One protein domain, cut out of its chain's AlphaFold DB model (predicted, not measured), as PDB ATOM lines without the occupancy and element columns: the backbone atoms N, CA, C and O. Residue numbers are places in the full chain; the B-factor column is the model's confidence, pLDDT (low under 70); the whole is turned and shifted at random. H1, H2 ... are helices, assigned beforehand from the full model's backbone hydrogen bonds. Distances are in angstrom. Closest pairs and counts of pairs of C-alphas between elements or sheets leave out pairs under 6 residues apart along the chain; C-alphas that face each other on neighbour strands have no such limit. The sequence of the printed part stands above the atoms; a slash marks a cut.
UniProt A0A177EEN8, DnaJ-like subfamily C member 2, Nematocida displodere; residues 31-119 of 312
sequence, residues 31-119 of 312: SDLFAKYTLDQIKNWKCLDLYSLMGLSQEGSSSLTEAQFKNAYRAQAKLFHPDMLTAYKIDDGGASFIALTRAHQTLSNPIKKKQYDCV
ATOM      1  N   SER A  31     185.376 136.600 104.672       87.38
ATOM      2  CA  SER A  31     185.611 137.035 103.287       87.38
ATOM      3  C   SER A  31     184.834 138.294 102.900       87.38
ATOM      4  O   SER A  31     185.358 139.122 102.165       87.38
ATOM      5  N   ASP A  32     183.611 138.454 103.409       89.88
ATOM      6  CA  ASP A  32     182.735 139.575 103.065       89.88
ATOM      7  C   ASP A  32     183.280 140.886 103.657       89.88
ATOM      8  O   ASP A  32     183.229 141.932 103.010       89.88
ATOM      9  N   LEU A  33     183.866 140.826 104.862       89.12
ATOM     10  CA  LEU A  33     184.516 141.976 105.497       89.12
ATOM     11  C   LEU A  33     185.715 142.449 104.670       89.12
ATOM     12  O   LEU A  33     185.823 143.638 104.383       89.12
ATOM     13  N   PHE A  34     186.591 141.524 104.269       89.25
ATOM     14  CA  PHE A  34     187.816 141.844 103.523       89.25
ATOM     15  C   PHE A  34     187.567 142.151 102.040       89.25
ATOM     16  O   PHE A  34     188.407 142.775 101.397       89.25
ATOM     17  N   ALA A  35     186.417 141.753 101.492       90.31
ATOM     18  CA  ALA A  35     185.966 142.208 100.180       90.31
ATOM     19  C   ALA A  35     185.478 143.665 100.218       90.31
ATOM     20  O   ALA A  35     185.646 144.398  99.244       90.31
ATOM     21  N   LYS A  36     184.879 144.088 101.340       88.94
ATOM     22  CA  LYS A  36     184.295 145.424 101.507       88.94
ATOM     23  C   LYS A  36     185.285 146.468 102.022       88.94
ATOM     24  O   LYS A  36     185.210 147.625 101.616       88.94
ATOM     25  N   TYR A  37     186.197 146.078 102.910       90.81
ATOM     26  CA  TYR A  37     187.131 146.987 103.569       90.81
ATOM     27  C   TYR A  37     188.575 146.518 103.432       90.81
ATOM     28  O   TYR A  37     188.895 145.337 103.554       90.81
ATOM     29  N   THR A  38     189.470 147.485 103.256       91.94
ATOM     30  CA  THR A  38     190.915 147.261 103.334       91.94
ATOM     31  C   THR A  38     191.357 147.013 104.777       91.94
ATOM     32  O   THR A  38     190.705 147.449 105.727       91.94
ATOM     33  N   LEU A  39     192.514 146.372 104.964       90.44
ATOM     34  CA  LEU A  39     193.061 146.115 106.301       90.44
ATOM     35  C   LEU A  39     193.266 147.405 107.118       90.44
ATOM     36  O   LEU A  39     193.003 147.420 108.319       90.44
ATOM     37  N   ASP A  40     193.685 148.499 106.480       89.88
ATOM     38  CA  ASP A  40     193.869 149.788 107.157       89.88
ATOM     39  C   ASP A  40     192.537 150.399 107.616       89.88
ATOM     40  O   ASP A  40     192.464 150.978 108.702       89.88
ATOM     41  N   GLN A  41     191.463 150.213 106.844       90.25
ATOM     42  CA  GLN A  41     190.110 150.588 107.266       90.25
ATOM     43  C   GLN A  41     189.610 149.705 108.411       90.25
ATOM     44  O   GLN A  41     188.986 150.218 109.331       90.25
ATOM     45  N   ILE A  42     189.912 148.404 108.401       91.25
ATOM     46  CA  ILE A  42     189.531 147.491 109.491       91.25
ATOM     47  C   ILE A  42     190.240 147.880 110.795       91.25
ATOM     48  O   ILE A  42     189.613 147.928 111.853       91.25
ATOM     49  N   LYS A  43     191.530 148.230 110.719       90.94
ATOM     50  CA  LYS A  43     192.285 148.776 111.858       90.94
ATOM     51  C   LYS A  43     191.678 150.090 112.356       90.94
ATOM     52  O   LYS A  43     191.592 150.307 113.566       90.94
ATOM     53  N   ASN A  44     191.219 150.949 111.447       90.38
ATOM     54  CA  ASN A  44     190.456 152.146 111.790       90.38
ATOM     55  C   ASN A  44     188.955 151.844 111.939       90.38
ATOM     56  O   ASN A  44     188.122 152.308 111.162       90.38
ATOM     57  N   TRP A  45     188.606 151.085 112.977       91.38
ATOM     58  CA  TRP A  45     187.253 150.565 113.208       91.38
ATOM     59  C   TRP A  45     186.125 151.619 113.176       91.38
ATOM     60  O   TRP A  45     184.989 151.271 112.864       91.38
ATOM     61  N   LYS A  46     186.415 152.900 113.461       90.19
ATOM     62  CA  LYS A  46     185.437 154.008 113.393       90.19
ATOM     63  C   LYS A  46     184.945 154.289 111.962       90.19
ATOM     64  O   LYS A  46     183.908 154.922 111.796       90.19
ATOM     65  N   CYS A  47     185.662 153.820 110.941       88.25
ATOM     66  CA  CYS A  47     185.268 153.919 109.533       88.25
ATOM     67  C   CYS A  47     184.314 152.806 109.082       88.25
ATOM     68  O   CYS A  47     183.777 152.877 107.977       88.25
ATOM     69  N   LEU A  48     184.146 151.757 109.889       90.56
ATOM     70  CA  LEU A  48     183.338 150.599 109.533       90.56
ATOM     71  C   LEU A  48     181.871 150.836 109.879       90.56
ATOM     72  O   LEU A  48     181.546 151.492 110.869       90.56
ATOM     73  N   ASP A  49     180.982 150.206 109.116       91.31
ATOM     74  CA  ASP A  49     179.603 150.033 109.554       91.31
ATOM     75  C   ASP A  49     179.526 148.978 110.673       91.31
ATOM     76  O   ASP A  49     179.567 147.768 110.434       91.31
ATOM     77  N   LEU A  50     179.405 149.461 111.909       92.88
ATOM     78  CA  LEU A  50     179.306 148.670 113.131       92.88
ATOM     79  C   LEU A  50     178.064 147.772 113.163       92.88
ATOM     80  O   LEU A  50     178.124 146.705 113.772       92.88
ATOM     81  N   TYR A  51     176.952 148.160 112.523       91.75
ATOM     82  CA  TYR A  51     175.763 147.304 112.454       91.75
ATOM     83  C   TYR A  51     176.042 146.102 111.559       91.75
ATOM     84  O   TYR A  51     175.899 144.960 112.002       91.75
ATOM     85  N   SER A  52     176.549 146.357 110.352       90.19
ATOM     86  CA  SER A  52     176.931 145.304 109.411       90.19
ATOM     87  C   SER A  52     178.005 144.374 109.985       90.19
ATOM     88  O   SER A  52     177.890 143.157 109.832       90.19
ATOM     89  N   LEU A  53     179.001 144.915 110.703       91.38
ATOM     90  CA  LEU A  53     180.044 144.139 111.394       91.38
ATOM     91  C   LEU A  53     179.478 143.234 112.496       91.38
ATOM     92  O   LEU A  53     179.947 142.118 112.693       91.38
ATOM     93  N   MET A  54     178.434 143.690 113.189       90.00
ATOM     94  CA  MET A  54     177.704 142.901 114.184       90.00
ATOM     95  C   MET A  54     176.729 141.890 113.566       90.00
ATOM     96  O   MET A  54     176.081 141.137 114.295       90.00
ATOM     97  N   GLY A  55     176.618 141.840 112.238       88.00
ATOM     98  CA  GLY A  55     175.667 140.974 111.554       88.00
ATOM     99  C   GLY A  55     174.223 141.482 111.611       88.00
ATOM    100  O   GLY A  55     173.299 140.679 111.504       88.00
ATOM    101  N   LEU A  56     174.017 142.783 111.830       87.81
ATOM    102  CA  LEU A  56     172.711 143.406 112.037       87.81
ATOM    103  C   LEU A  56     172.432 144.460 110.959       87.81
ATOM    104  O   LEU A  56     173.346 145.105 110.455       87.81
ATOM    105  N   SER A  57     171.156 144.691 110.650       85.31
ATOM    106  CA  SER A  57     170.732 145.935 109.999       85.31
ATOM    107  C   SER A  57     170.428 146.995 111.061       85.31
ATOM    108  O   SER A  57     170.040 146.661 112.183       85.31
ATOM    109  N   GLN A  58     170.576 148.279 110.725       76.31
ATOM    110  CA  GLN A  58     170.249 149.375 111.645       76.31
ATOM    111  C   GLN A  58     168.771 149.340 112.069       76.31
ATOM    112  O   GLN A  58     168.474 149.440 113.259       76.31
ATOM    113  N   GLU A  59     167.859 149.104 111.121       75.94
ATOM    114  CA  GLU A  59     166.420 148.933 111.374       75.94
ATOM    115  C   GLU A  59     166.150 147.752 112.308       75.94
ATOM    116  O   GLU A  59     165.462 147.899 113.319       75.94
ATOM    117  N   GLY A  60     166.769 146.600 112.027       71.75
ATOM    118  CA  GLY A  60     166.657 145.414 112.868       71.75
ATOM    119  C   GLY A  60     167.206 145.654 114.273       71.75
ATOM    120  O   GLY A  60     166.640 145.156 115.239       71.75
ATOM    121  N   SER A  61     168.257 146.470 114.412       73.31
ATOM    122  CA  SER A  61     168.902 146.752 115.698       73.31
ATOM    123  C   SER A  61     168.000 147.466 116.706       73.31
ATOM    124  O   SER A  61     168.201 147.320 117.913       73.31
ATOM    125  N   SER A  62     167.022 148.239 116.233       75.38
ATOM    126  CA  SER A  62     166.119 149.015 117.088       75.38
ATOM    127  C   SER A  62     165.100 148.138 117.813       75.38
ATOM    128  O   SER A  62     164.608 148.525 118.869       75.38
ATOM    129  N   SER A  63     164.808 146.951 117.280       78.62
ATOM    130  CA  SER A  63     163.820 146.018 117.833       78.62
ATOM    131  C   SER A  63     164.439 144.868 118.637       78.62
ATOM    132  O   SER A  63     163.706 144.027 119.157       78.62
ATOM    133  N   LEU A  64     165.770 144.794 118.737       83.62
ATOM    134  CA  LEU A  64     166.456 143.693 119.419       83.62
ATOM    135  C   LEU A  64     166.468 143.863 120.937       83.62
ATOM    136  O   LEU A  64     166.764 144.928 121.474       83.62
ATOM    137  N   THR A  65     166.256 142.748 121.631       87.25
ATOM    138  CA  THR A  65     166.536 142.634 123.067       87.25
ATOM    139  C   THR A  65     168.043 142.550 123.330       87.25
ATOM    140  O   THR A  65     168.818 142.087 122.488       87.25
ATOM    141  N   GLU A  66     168.478 142.919 124.537       87.56
ATOM    142  CA  GLU A  66     169.893 142.847 124.936       87.56
ATOM    143  C   GLU A  66     170.473 141.423 124.808       87.56
ATOM    144  O   GLU A  66     171.625 141.237 124.412       87.56
ATOM    145  N   ALA A  67     169.664 140.396 125.086       89.31
ATOM    146  CA  ALA A  67     170.064 138.998 124.934       89.31
ATOM    147  C   ALA A  67     170.310 138.625 123.464       89.31
ATOM    148  O   ALA A  67     171.314 137.982 123.147       89.31
ATOM    149  N   GLN A  68     169.431 139.060 122.554       89.69
ATOM    150  CA  GLN A  68     169.621 138.852 121.118       89.69
ATOM    151  C   GLN A  68     170.857 139.604 120.610       89.69
ATOM    152  O   GLN A  68     171.639 139.036 119.851       89.69
ATOM    153  N   PHE A  69     171.087 140.828 121.095       90.31
ATOM    154  CA  PHE A  69     172.275 141.612 120.762       90.31
ATOM    155  C   PHE A  69     173.579 140.912 121.196       90.31
ATOM    156  O   PHE A  69     174.507 140.754 120.400       90.31
ATOM    157  N   LYS A  70     173.629 140.389 122.430       91.62
ATOM    158  CA  LYS A  70     174.764 139.591 122.934       91.62
ATOM    159  C   LYS A  70     174.972 138.300 122.143       91.62
ATOM    160  O   LYS A  70     176.110 137.893 121.909       91.62
ATOM    161  N   ASN A  71     173.893 137.641 121.726       92.50
ATOM    162  CA  ASN A  71     173.980 136.431 120.910       92.50
ATOM    163  C   ASN A  71     174.514 136.725 119.501       92.50
ATOM    164  O   ASN A  71     175.351 135.964 119.016       92.50
ATOM    165  N   ALA A  72     174.110 137.841 118.884       91.75
ATOM    166  CA  ALA A  72     174.657 138.297 117.606       91.75
ATOM    167  C   ALA A  72     176.169 138.556 117.703       91.75
ATOM    168  O   ALA A  72     176.939 138.036 116.895       91.75
ATOM    169  N   TYR A  73     176.614 139.243 118.763       94.19
ATOM    170  CA  TYR A  73     178.041 139.428 119.042       94.19
ATOM    171  C   TYR A  73     178.788 138.098 119.154       94.19
ATOM    172  O   TYR A  73     179.812 137.912 118.509       94.19
ATOM    173  N   ARG A  74     178.270 137.143 119.938       94.25
ATOM    174  CA  ARG A  74     178.898 135.821 120.104       94.25
ATOM    175  C   ARG A  74     179.006 135.060 118.785       94.25
ATOM    176  O   ARG A  74     179.986 134.349 118.584       94.25
ATOM    177  N   ALA A  75     178.009 135.179 117.909       93.44
ATOM    178  CA  ALA A  75     178.044 134.558 116.590       93.44
ATOM    179  C   ALA A  75     179.161 135.159 115.721       93.44
ATOM    180  O   ALA A  75     179.977 134.412 115.187       93.44
ATOM    181  N   GLN A  76     179.259 136.490 115.659       93.62
ATOM    182  CA  GLN A  76     180.319 137.179 114.913       93.62
ATOM    183  C   GLN A  76     181.709 136.955 115.521       93.62
ATOM    184  O   GLN A  76     182.674 136.731 114.797       93.62
ATOM    185  N   ALA A  77     181.821 136.923 116.850       94.62
ATOM    186  CA  ALA A  77     183.083 136.704 117.551       94.62
ATOM    187  C   ALA A  77     183.681 135.329 117.239       94.62
ATOM    188  O   ALA A  77     184.898 135.204 117.161       94.62
ATOM    189  N   LYS A  78     182.841 134.311 117.012       93.69
ATOM    190  CA  LYS A  78     183.302 133.006 116.520       93.69
ATOM    191  C   LYS A  78     183.878 133.112 115.112       93.69
ATOM    192  O   LYS A  78     184.909 132.514 114.852       93.69
ATOM    193  N   LEU A  79     183.243 133.866 114.215       91.12
ATOM    194  CA  LEU A  79     183.700 134.015 112.828       91.12
ATOM    195  C   LEU A  79     185.019 134.790 112.723       91.12
ATOM    196  O   LEU A  79     185.888 134.400 111.948       91.12
ATOM    197  N   PHE A  80     185.166 135.856 113.511       92.00
ATOM    198  CA  PHE A  80     186.337 136.741 113.509       92.00
ATOM    199  C   PHE A  80     187.393 136.379 114.561       92.00
ATOM    200  O   PHE A  80     188.316 137.153 114.797       92.00
ATOM    201  N   HIS A  81     187.282 135.218 115.211       91.12
ATOM    202  CA  HIS A  81     188.327 134.741 116.114       91.12
ATOM    203  C   HIS A  81     189.619 134.444 115.322       91.12
ATOM    204  O   HIS A  81     189.513 133.847 114.246       91.12
ATOM    205  N   PRO A  82     190.824 134.770 115.837       89.62
ATOM    206  CA  PRO A  82     192.090 134.523 115.132       89.62
ATOM    207  C   PRO A  82     192.250 133.080 114.625       89.62
ATOM    208  O   PRO A  82     192.635 132.858 113.476       89.62
ATOM    209  N   ASP A  83     191.860 132.096 115.440       88.81
ATOM    210  CA  ASP A  83     191.907 130.675 115.060       88.81
ATOM    211  C   ASP A  83     191.029 130.369 113.839       88.81
ATOM    212  O   ASP A  83     191.424 129.617 112.947       88.81
ATOM    213  N   MET A  84     189.843 130.982 113.762       89.38
ATOM    214  CA  MET A  84     188.938 130.790 112.630       89.38
ATOM    215  C   MET A  84     189.448 131.510 111.384       89.38
ATOM    216  O   MET A  84     189.391 130.935 110.302       89.38
ATOM    217  N   LEU A  85     190.005 132.719 111.511       89.12
ATOM    218  CA  LEU A  85     190.601 133.451 110.384       89.12
ATOM    219  C   LEU A  85     191.803 132.718 109.778       89.12
ATOM    220  O   LEU A  85     191.942 132.666 108.554       89.12
ATOM    221  N   THR A  86     192.597 132.054 110.619       88.81
ATOM    222  CA  THR A  86     193.718 131.212 110.182       88.81
ATOM    223  C   THR A  86     193.240 130.081 109.267       88.81
ATOM    224  O   THR A  86     193.871 129.802 108.245       88.81
ATOM    225  N   ALA A  87     192.075 129.481 109.548       87.62
ATOM    226  CA  ALA A  87     191.468 128.471 108.675       87.62
ATOM    227  C   ALA A  87     191.067 129.030 107.293       87.62
ATOM    228  O   ALA A  87     191.101 128.302 106.300       87.62
ATOM    229  N   TYR A  88     190.752 130.327 107.206       85.06
ATOM    230  CA  TYR A  88     190.511 131.040 105.945       85.06
ATOM    231  C   TYR A  88     191.793 131.562 105.276       85.06
ATOM    232  O   TYR A  88     191.703 132.191 104.224       85.06
ATOM    233  N   LYS A  89     192.978 131.294 105.844       88.25
ATOM    234  CA  LYS A  89     194.272 131.850 105.404       88.25
ATOM    235  C   LYS A  89     194.299 133.383 105.420       88.25
ATOM    236  O   LYS A  89     194.950 134.003 104.581       88.25
ATOM    237  N   ILE A  90     193.576 133.984 106.360       87.75
ATOM    238  CA  ILE A  90     193.544 135.428 106.574       87.75
ATOM    239  C   ILE A  90     194.336 135.723 107.843       87.75
ATOM    240  O   ILE A  90     194.009 135.200 108.905       87.75
ATOM    241  N   ASP A  91     195.345 136.582 107.728       88.12
ATOM    242  CA  ASP A  91     196.043 137.168 108.869       88.12
ATOM    243  C   ASP A  91     195.861 138.687 108.833       88.12
ATOM    244  O   ASP A  91     196.390 139.383 107.964       88.12
ATOM    245  N   ASP A  92     195.057 139.194 109.761       90.19
ATOM    246  CA  ASP A  92     194.787 140.619 109.939       90.19
ATOM    247  C   ASP A  92     195.404 141.171 111.236       90.19
ATOM    248  O   ASP A  92     195.102 142.301 111.635       90.19
ATOM    249  N   GLY A  93     196.239 140.377 111.920       88.94
ATOM    250  CA  GLY A  93     196.803 140.716 113.224       88.94
ATOM    251  C   GLY A  93     195.757 140.909 114.330       88.94
ATOM    252  O   GLY A  93     196.019 141.626 115.295       88.94
ATOM    253  N   GLY A  94     194.555 140.337 114.186       90.94
ATOM    254  CA  GLY A  94     193.446 140.473 115.134       90.94
ATOM    255  C   GLY A  94     192.643 141.771 114.986       90.94
ATOM    256  O   GLY A  94     191.795 142.067 115.834       90.94
ATOM    257  N   ALA A  95     192.885 142.556 113.930       92.94
ATOM    258  CA  ALA A  95     192.236 143.848 113.720       92.94
ATOM    259  C   ALA A  95     190.701 143.738 113.649       92.94
ATOM    260  O   ALA A  95     190.003 144.535 114.279       92.94
ATOM    261  N   SER A  96     190.165 142.739 112.942       93.00
ATOM    262  CA  SER A  96     188.719 142.515 112.817       93.00
ATOM    263  C   SER A  96     188.061 142.166 114.153       93.00
ATOM    264  O   SER A  96     187.006 142.711 114.476       93.00
ATOM    265  N   PHE A  97     188.701 141.334 114.981       94.06
ATOM    266  CA  PHE A  97     188.192 140.988 116.312       94.06
ATOM    267  C   PHE A  97     188.177 142.197 117.258       94.06
ATOM    268  O   PHE A  97     187.209 142.419 117.995       94.06
ATOM    269  N   ILE A  98     189.231 143.021 117.216       93.88
ATOM    270  CA  ILE A  98     189.296 144.282 117.967       93.88
ATOM    271  C   ILE A  98     188.183 145.227 117.499       93.88
ATOM    272  O   ILE A  98     187.458 145.772 118.335       93.88
ATOM    273  N   ALA A  99     188.001 145.389 116.185       94.50
ATOM    274  CA  ALA A  99     186.941 146.212 115.612       94.50
ATOM    275  C   ALA A  99     185.543 145.730 116.040       94.50
ATOM    276  O   ALA A  99     184.724 146.539 116.478       94.50
ATOM    277  N   LEU A 100     185.293 144.417 116.012       95.19
ATOM    278  CA  LEU A 100     184.036 143.815 116.463       95.19
ATOM    279  C   LEU A 100     183.789 144.070 117.958       95.19
ATOM    280  O   LEU A 100     182.680 144.419 118.367       95.19
ATOM    281  N   THR A 101     184.828 143.953 118.784       94.94
ATOM    282  CA  THR A 101     184.740 144.236 120.223       94.94
ATOM    283  C   THR A 101     184.379 145.705 120.473       94.94
ATOM    284  O   THR A 101     183.504 146.004 121.292       94.94
ATOM    285  N   ARG A 102     185.001 146.639 119.740       94.75
ATOM    286  CA  ARG A 102     184.696 148.079 119.808       94.75
ATOM    287  C   ARG A 102     183.287 148.402 119.304       94.75
ATOM    288  O   ARG A 102     182.608 149.237 119.909       94.75
ATOM    289  N   ALA A 103     182.819 147.711 118.262       94.44
ATOM    290  CA  ALA A 103     181.452 147.815 117.763       94.44
ATOM    291  C   ALA A 103     180.438 147.415 118.839       94.44
ATOM    292  O   ALA A 103     179.549 148.199 119.172       94.44
ATOM    293  N   HIS A 104     180.627 146.250 119.466       94.81
ATOM    294  CA  HIS A 104     179.772 145.790 120.558       94.81
ATOM    295  C   HIS A 104     179.768 146.778 121.735       94.81
ATOM    296  O   HIS A 104     178.698 147.115 122.236       94.81
ATOM    297  N   GLN A 105     180.927 147.302 122.147       94.19
ATOM    298  CA  GLN A 105     181.016 148.294 123.231       94.19
ATOM    299  C   GLN A 105     180.279 149.601 122.907       94.19
ATOM    300  O   GLN A 105     179.620 150.172 123.777       94.19
ATOM    301  N   THR A 106     180.394 150.079 121.666       94.06
ATOM    302  CA  THR A 106     179.734 151.307 121.199       94.06
ATOM    303  C   THR A 106     178.222 151.128 121.164       94.06
ATOM    304  O   THR A 106     177.498 151.921 121.757       94.06
ATOM    305  N   LEU A 107     177.750 150.062 120.521       93.19
ATOM    306  CA  LEU A 107     176.326 149.811 120.305       93.19
ATOM    307  C   LEU A 107     175.593 149.329 121.569       93.19
ATOM    308  O   LEU A 107     174.390 149.545 121.684       93.19
ATOM    309  N   SER A 108     176.303 148.735 122.537       92.69
ATOM    310  CA  SER A 108     175.731 148.371 123.847       92.69
ATOM    311  C   SER A 108     175.450 149.583 124.736       92.69
ATOM    312  O   SER A 108     174.590 149.516 125.610       92.69
ATOM    313  N   ASN A 109     176.195 150.679 124.568       92.81
ATOM    314  CA  ASN A 109     176.021 151.880 125.379       92.81
ATOM    315  C   ASN A 109     175.032 152.834 124.684       92.81
ATOM    316  O   ASN A 109     175.357 153.333 123.607       92.81
ATOM    317  N   PRO A 110     173.877 153.171 125.290       92.06
ATOM    318  CA  PRO A 110     172.856 153.999 124.642       92.06
ATOM    319  C   PRO A 110     173.355 155.370 124.168       92.06
ATOM    320  O   PRO A 110     172.938 155.856 123.119       92.06
ATOM    321  N   ILE A 111     174.270 155.993 124.918       92.62
ATOM    322  CA  ILE A 111     174.817 157.315 124.589       92.62
ATOM    323  C   ILE A 111     175.740 157.205 123.373       92.62
ATOM    324  O   ILE A 111     175.579 157.946 122.405       92.62
ATOM    325  N   LYS A 112     176.669 156.242 123.393       93.12
ATOM    326  CA  LYS A 112     177.603 156.017 122.279       93.12
ATOM    327  C   LYS A 112     176.884 155.524 121.025       93.12
ATOM    328  O   LYS A 112     177.215 155.964 119.930       93.12
ATOM    329  N   LYS A 113     175.862 154.675 121.184       93.06
ATOM    330  CA  LYS A 113     174.974 154.248 120.100       93.06
ATOM    331  C   LYS A 113     174.302 155.455 119.448       93.06
ATOM    332  O   LYS A 113     174.409 155.612 118.242       93.06
ATOM    333  N   LYS A 114     173.712 156.360 120.237       91.94
ATOM    334  CA  LYS A 114     173.094 157.586 119.707       91.94
ATOM    335  C   LYS A 114     174.098 158.469 118.955       91.94
ATOM    336  O   LYS A 114     173.762 159.010 117.905       91.94
ATOM    337  N   GLN A 115     175.318 158.623 119.474       93.44
ATOM    338  CA  GLN A 115     176.387 159.360 118.786       93.44
ATOM    339  C   GLN A 115     176.763 158.701 117.454       93.44
ATOM    340  O   GLN A 115     176.944 159.397 116.460       93.44
ATOM    341  N   TYR A 116     176.845 157.370 117.419       94.31
ATOM    342  CA  TYR A 116     177.104 156.610 116.200       94.31
ATOM    343  C   TYR A 116     175.955 156.724 115.186       94.31
ATOM    344  O   TYR A 116     176.200 157.008 114.016       94.31
ATOM    345  N   ASP A 117     174.704 156.609 115.639       92.38
ATOM    346  CA  ASP A 117     173.504 156.756 114.805       92.38
ATOM    347  C   ASP A 117     173.406 158.147 114.166       92.38
ATOM    348  O   ASP A 117     172.885 158.284 113.064       92.38
ATOM    349  N   CYS A 118     173.937 159.186 114.823       93.25
ATOM    350  CA  CYS A 118     174.055 160.510 114.212       93.25
ATOM    351  C   CYS A 118     175.015 160.516 113.016       93.25
ATOM    352  O   CYS A 118     174.801 161.270 112.073       93.25
ATOM    353  N   VAL A 119     176.071 159.703 113.030       92.44
ATOM    354  CA  VAL A 119     177.057 159.663 111.942       92.44
ATOM    355  C   VAL A 119     176.586 158.758 110.804       92.44
ATOM    356  O   VAL A 119     176.689 159.163 109.650       92.44
TER     357      VAL A 119
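Overview. This is residues 31 to 119 of the 312 residues of the protein "DnaJ-like subfamily C member 2" of Nematocida displodere (UniProt A0A177EEN8). Two long helices, H5 and H7, lie side by side and run opposite ways, and a winding row of short helices, H1 to H4, passes along one side of them, with H2 and H3 packing on H7. At one end of the pair the chain turns a corner from H7 into H8, and at the other end the short H6 follows H5 and a loop leads back into H7. The printed part has 89 residues with eight named helices, H1 to H8 in order, and no named strand; its class is all helix. It is compact, with a radius of gyration of the C-alphas of 12.8 A, and the C-alphas span 36 by 25 by 18 A.

Along the chain. H1, residues 31 to 36, begins at C-alpha 31 (185.611, 137.035, 103.287). H2 is residues 39 to 43, H3 residues 50 to 53 and H4 residues 58 to 62. H5, residues 66 to 79, measures 20.4 A from C-alpha 66 at (169.893, 142.847, 124.936) to its last C-alpha. H6 is residues 82 to 87. H7, residues 95 to 108, is 19.9 A long. H8, residues 110 to 119, is 14.5 A long and ends at C-alpha 119 (177.057, 159.663, 111.942).

Arrangement. H7 is the hub, touching four helices. H5 touches it with residues 73 to 77 alone, at a shallow tilt of 3 degrees, opposite ways; their closest C-alphas, of Tyr 73 and His 104, are 6.8 A apart. H3 touches H7, the closest C-alphas being those of Leu 50 and Ala 103, 5.2 A. H7 touches H2 with residues 95 to 99 alone, closest at the C-alphas of Lys 43 and Ala 95, 5.3 A. H7 and H8 touch only at the corner, with the C-alphas of Leu 107 and Lys 113 closest at 4.6 A; their steep tilt of 67 degrees is only just short of about perpendicular. H6 is close to H7 but not clearly touching, with the C-alphas of Pro 82 and Phe 97 closest at 7.6 A. H4 is close to H3 but not clearly touching, its Gln 58 and Tyr 51 of H3 having the closest C-alphas, 5.9 A apart. H1 and H2 meet only through their link. In H1, H2, H5, H6 and H7 every O i to N i+4 pair is within hydrogen-bond range; in H8 5 of 6 are, in H4 0 of 1 but 2 of 2 O i to N i+3 pairs, and H3 is too short for an i+4 pair.

Size, cuts and confidence. The C-alphas farthest apart, of Lys 89 and Ile 111, are 37.4 A apart. The printed part has no cut and no long link. The mean pLDDT of the printed part is 90.0, that of H4 is 75, and no printed residue is under 70.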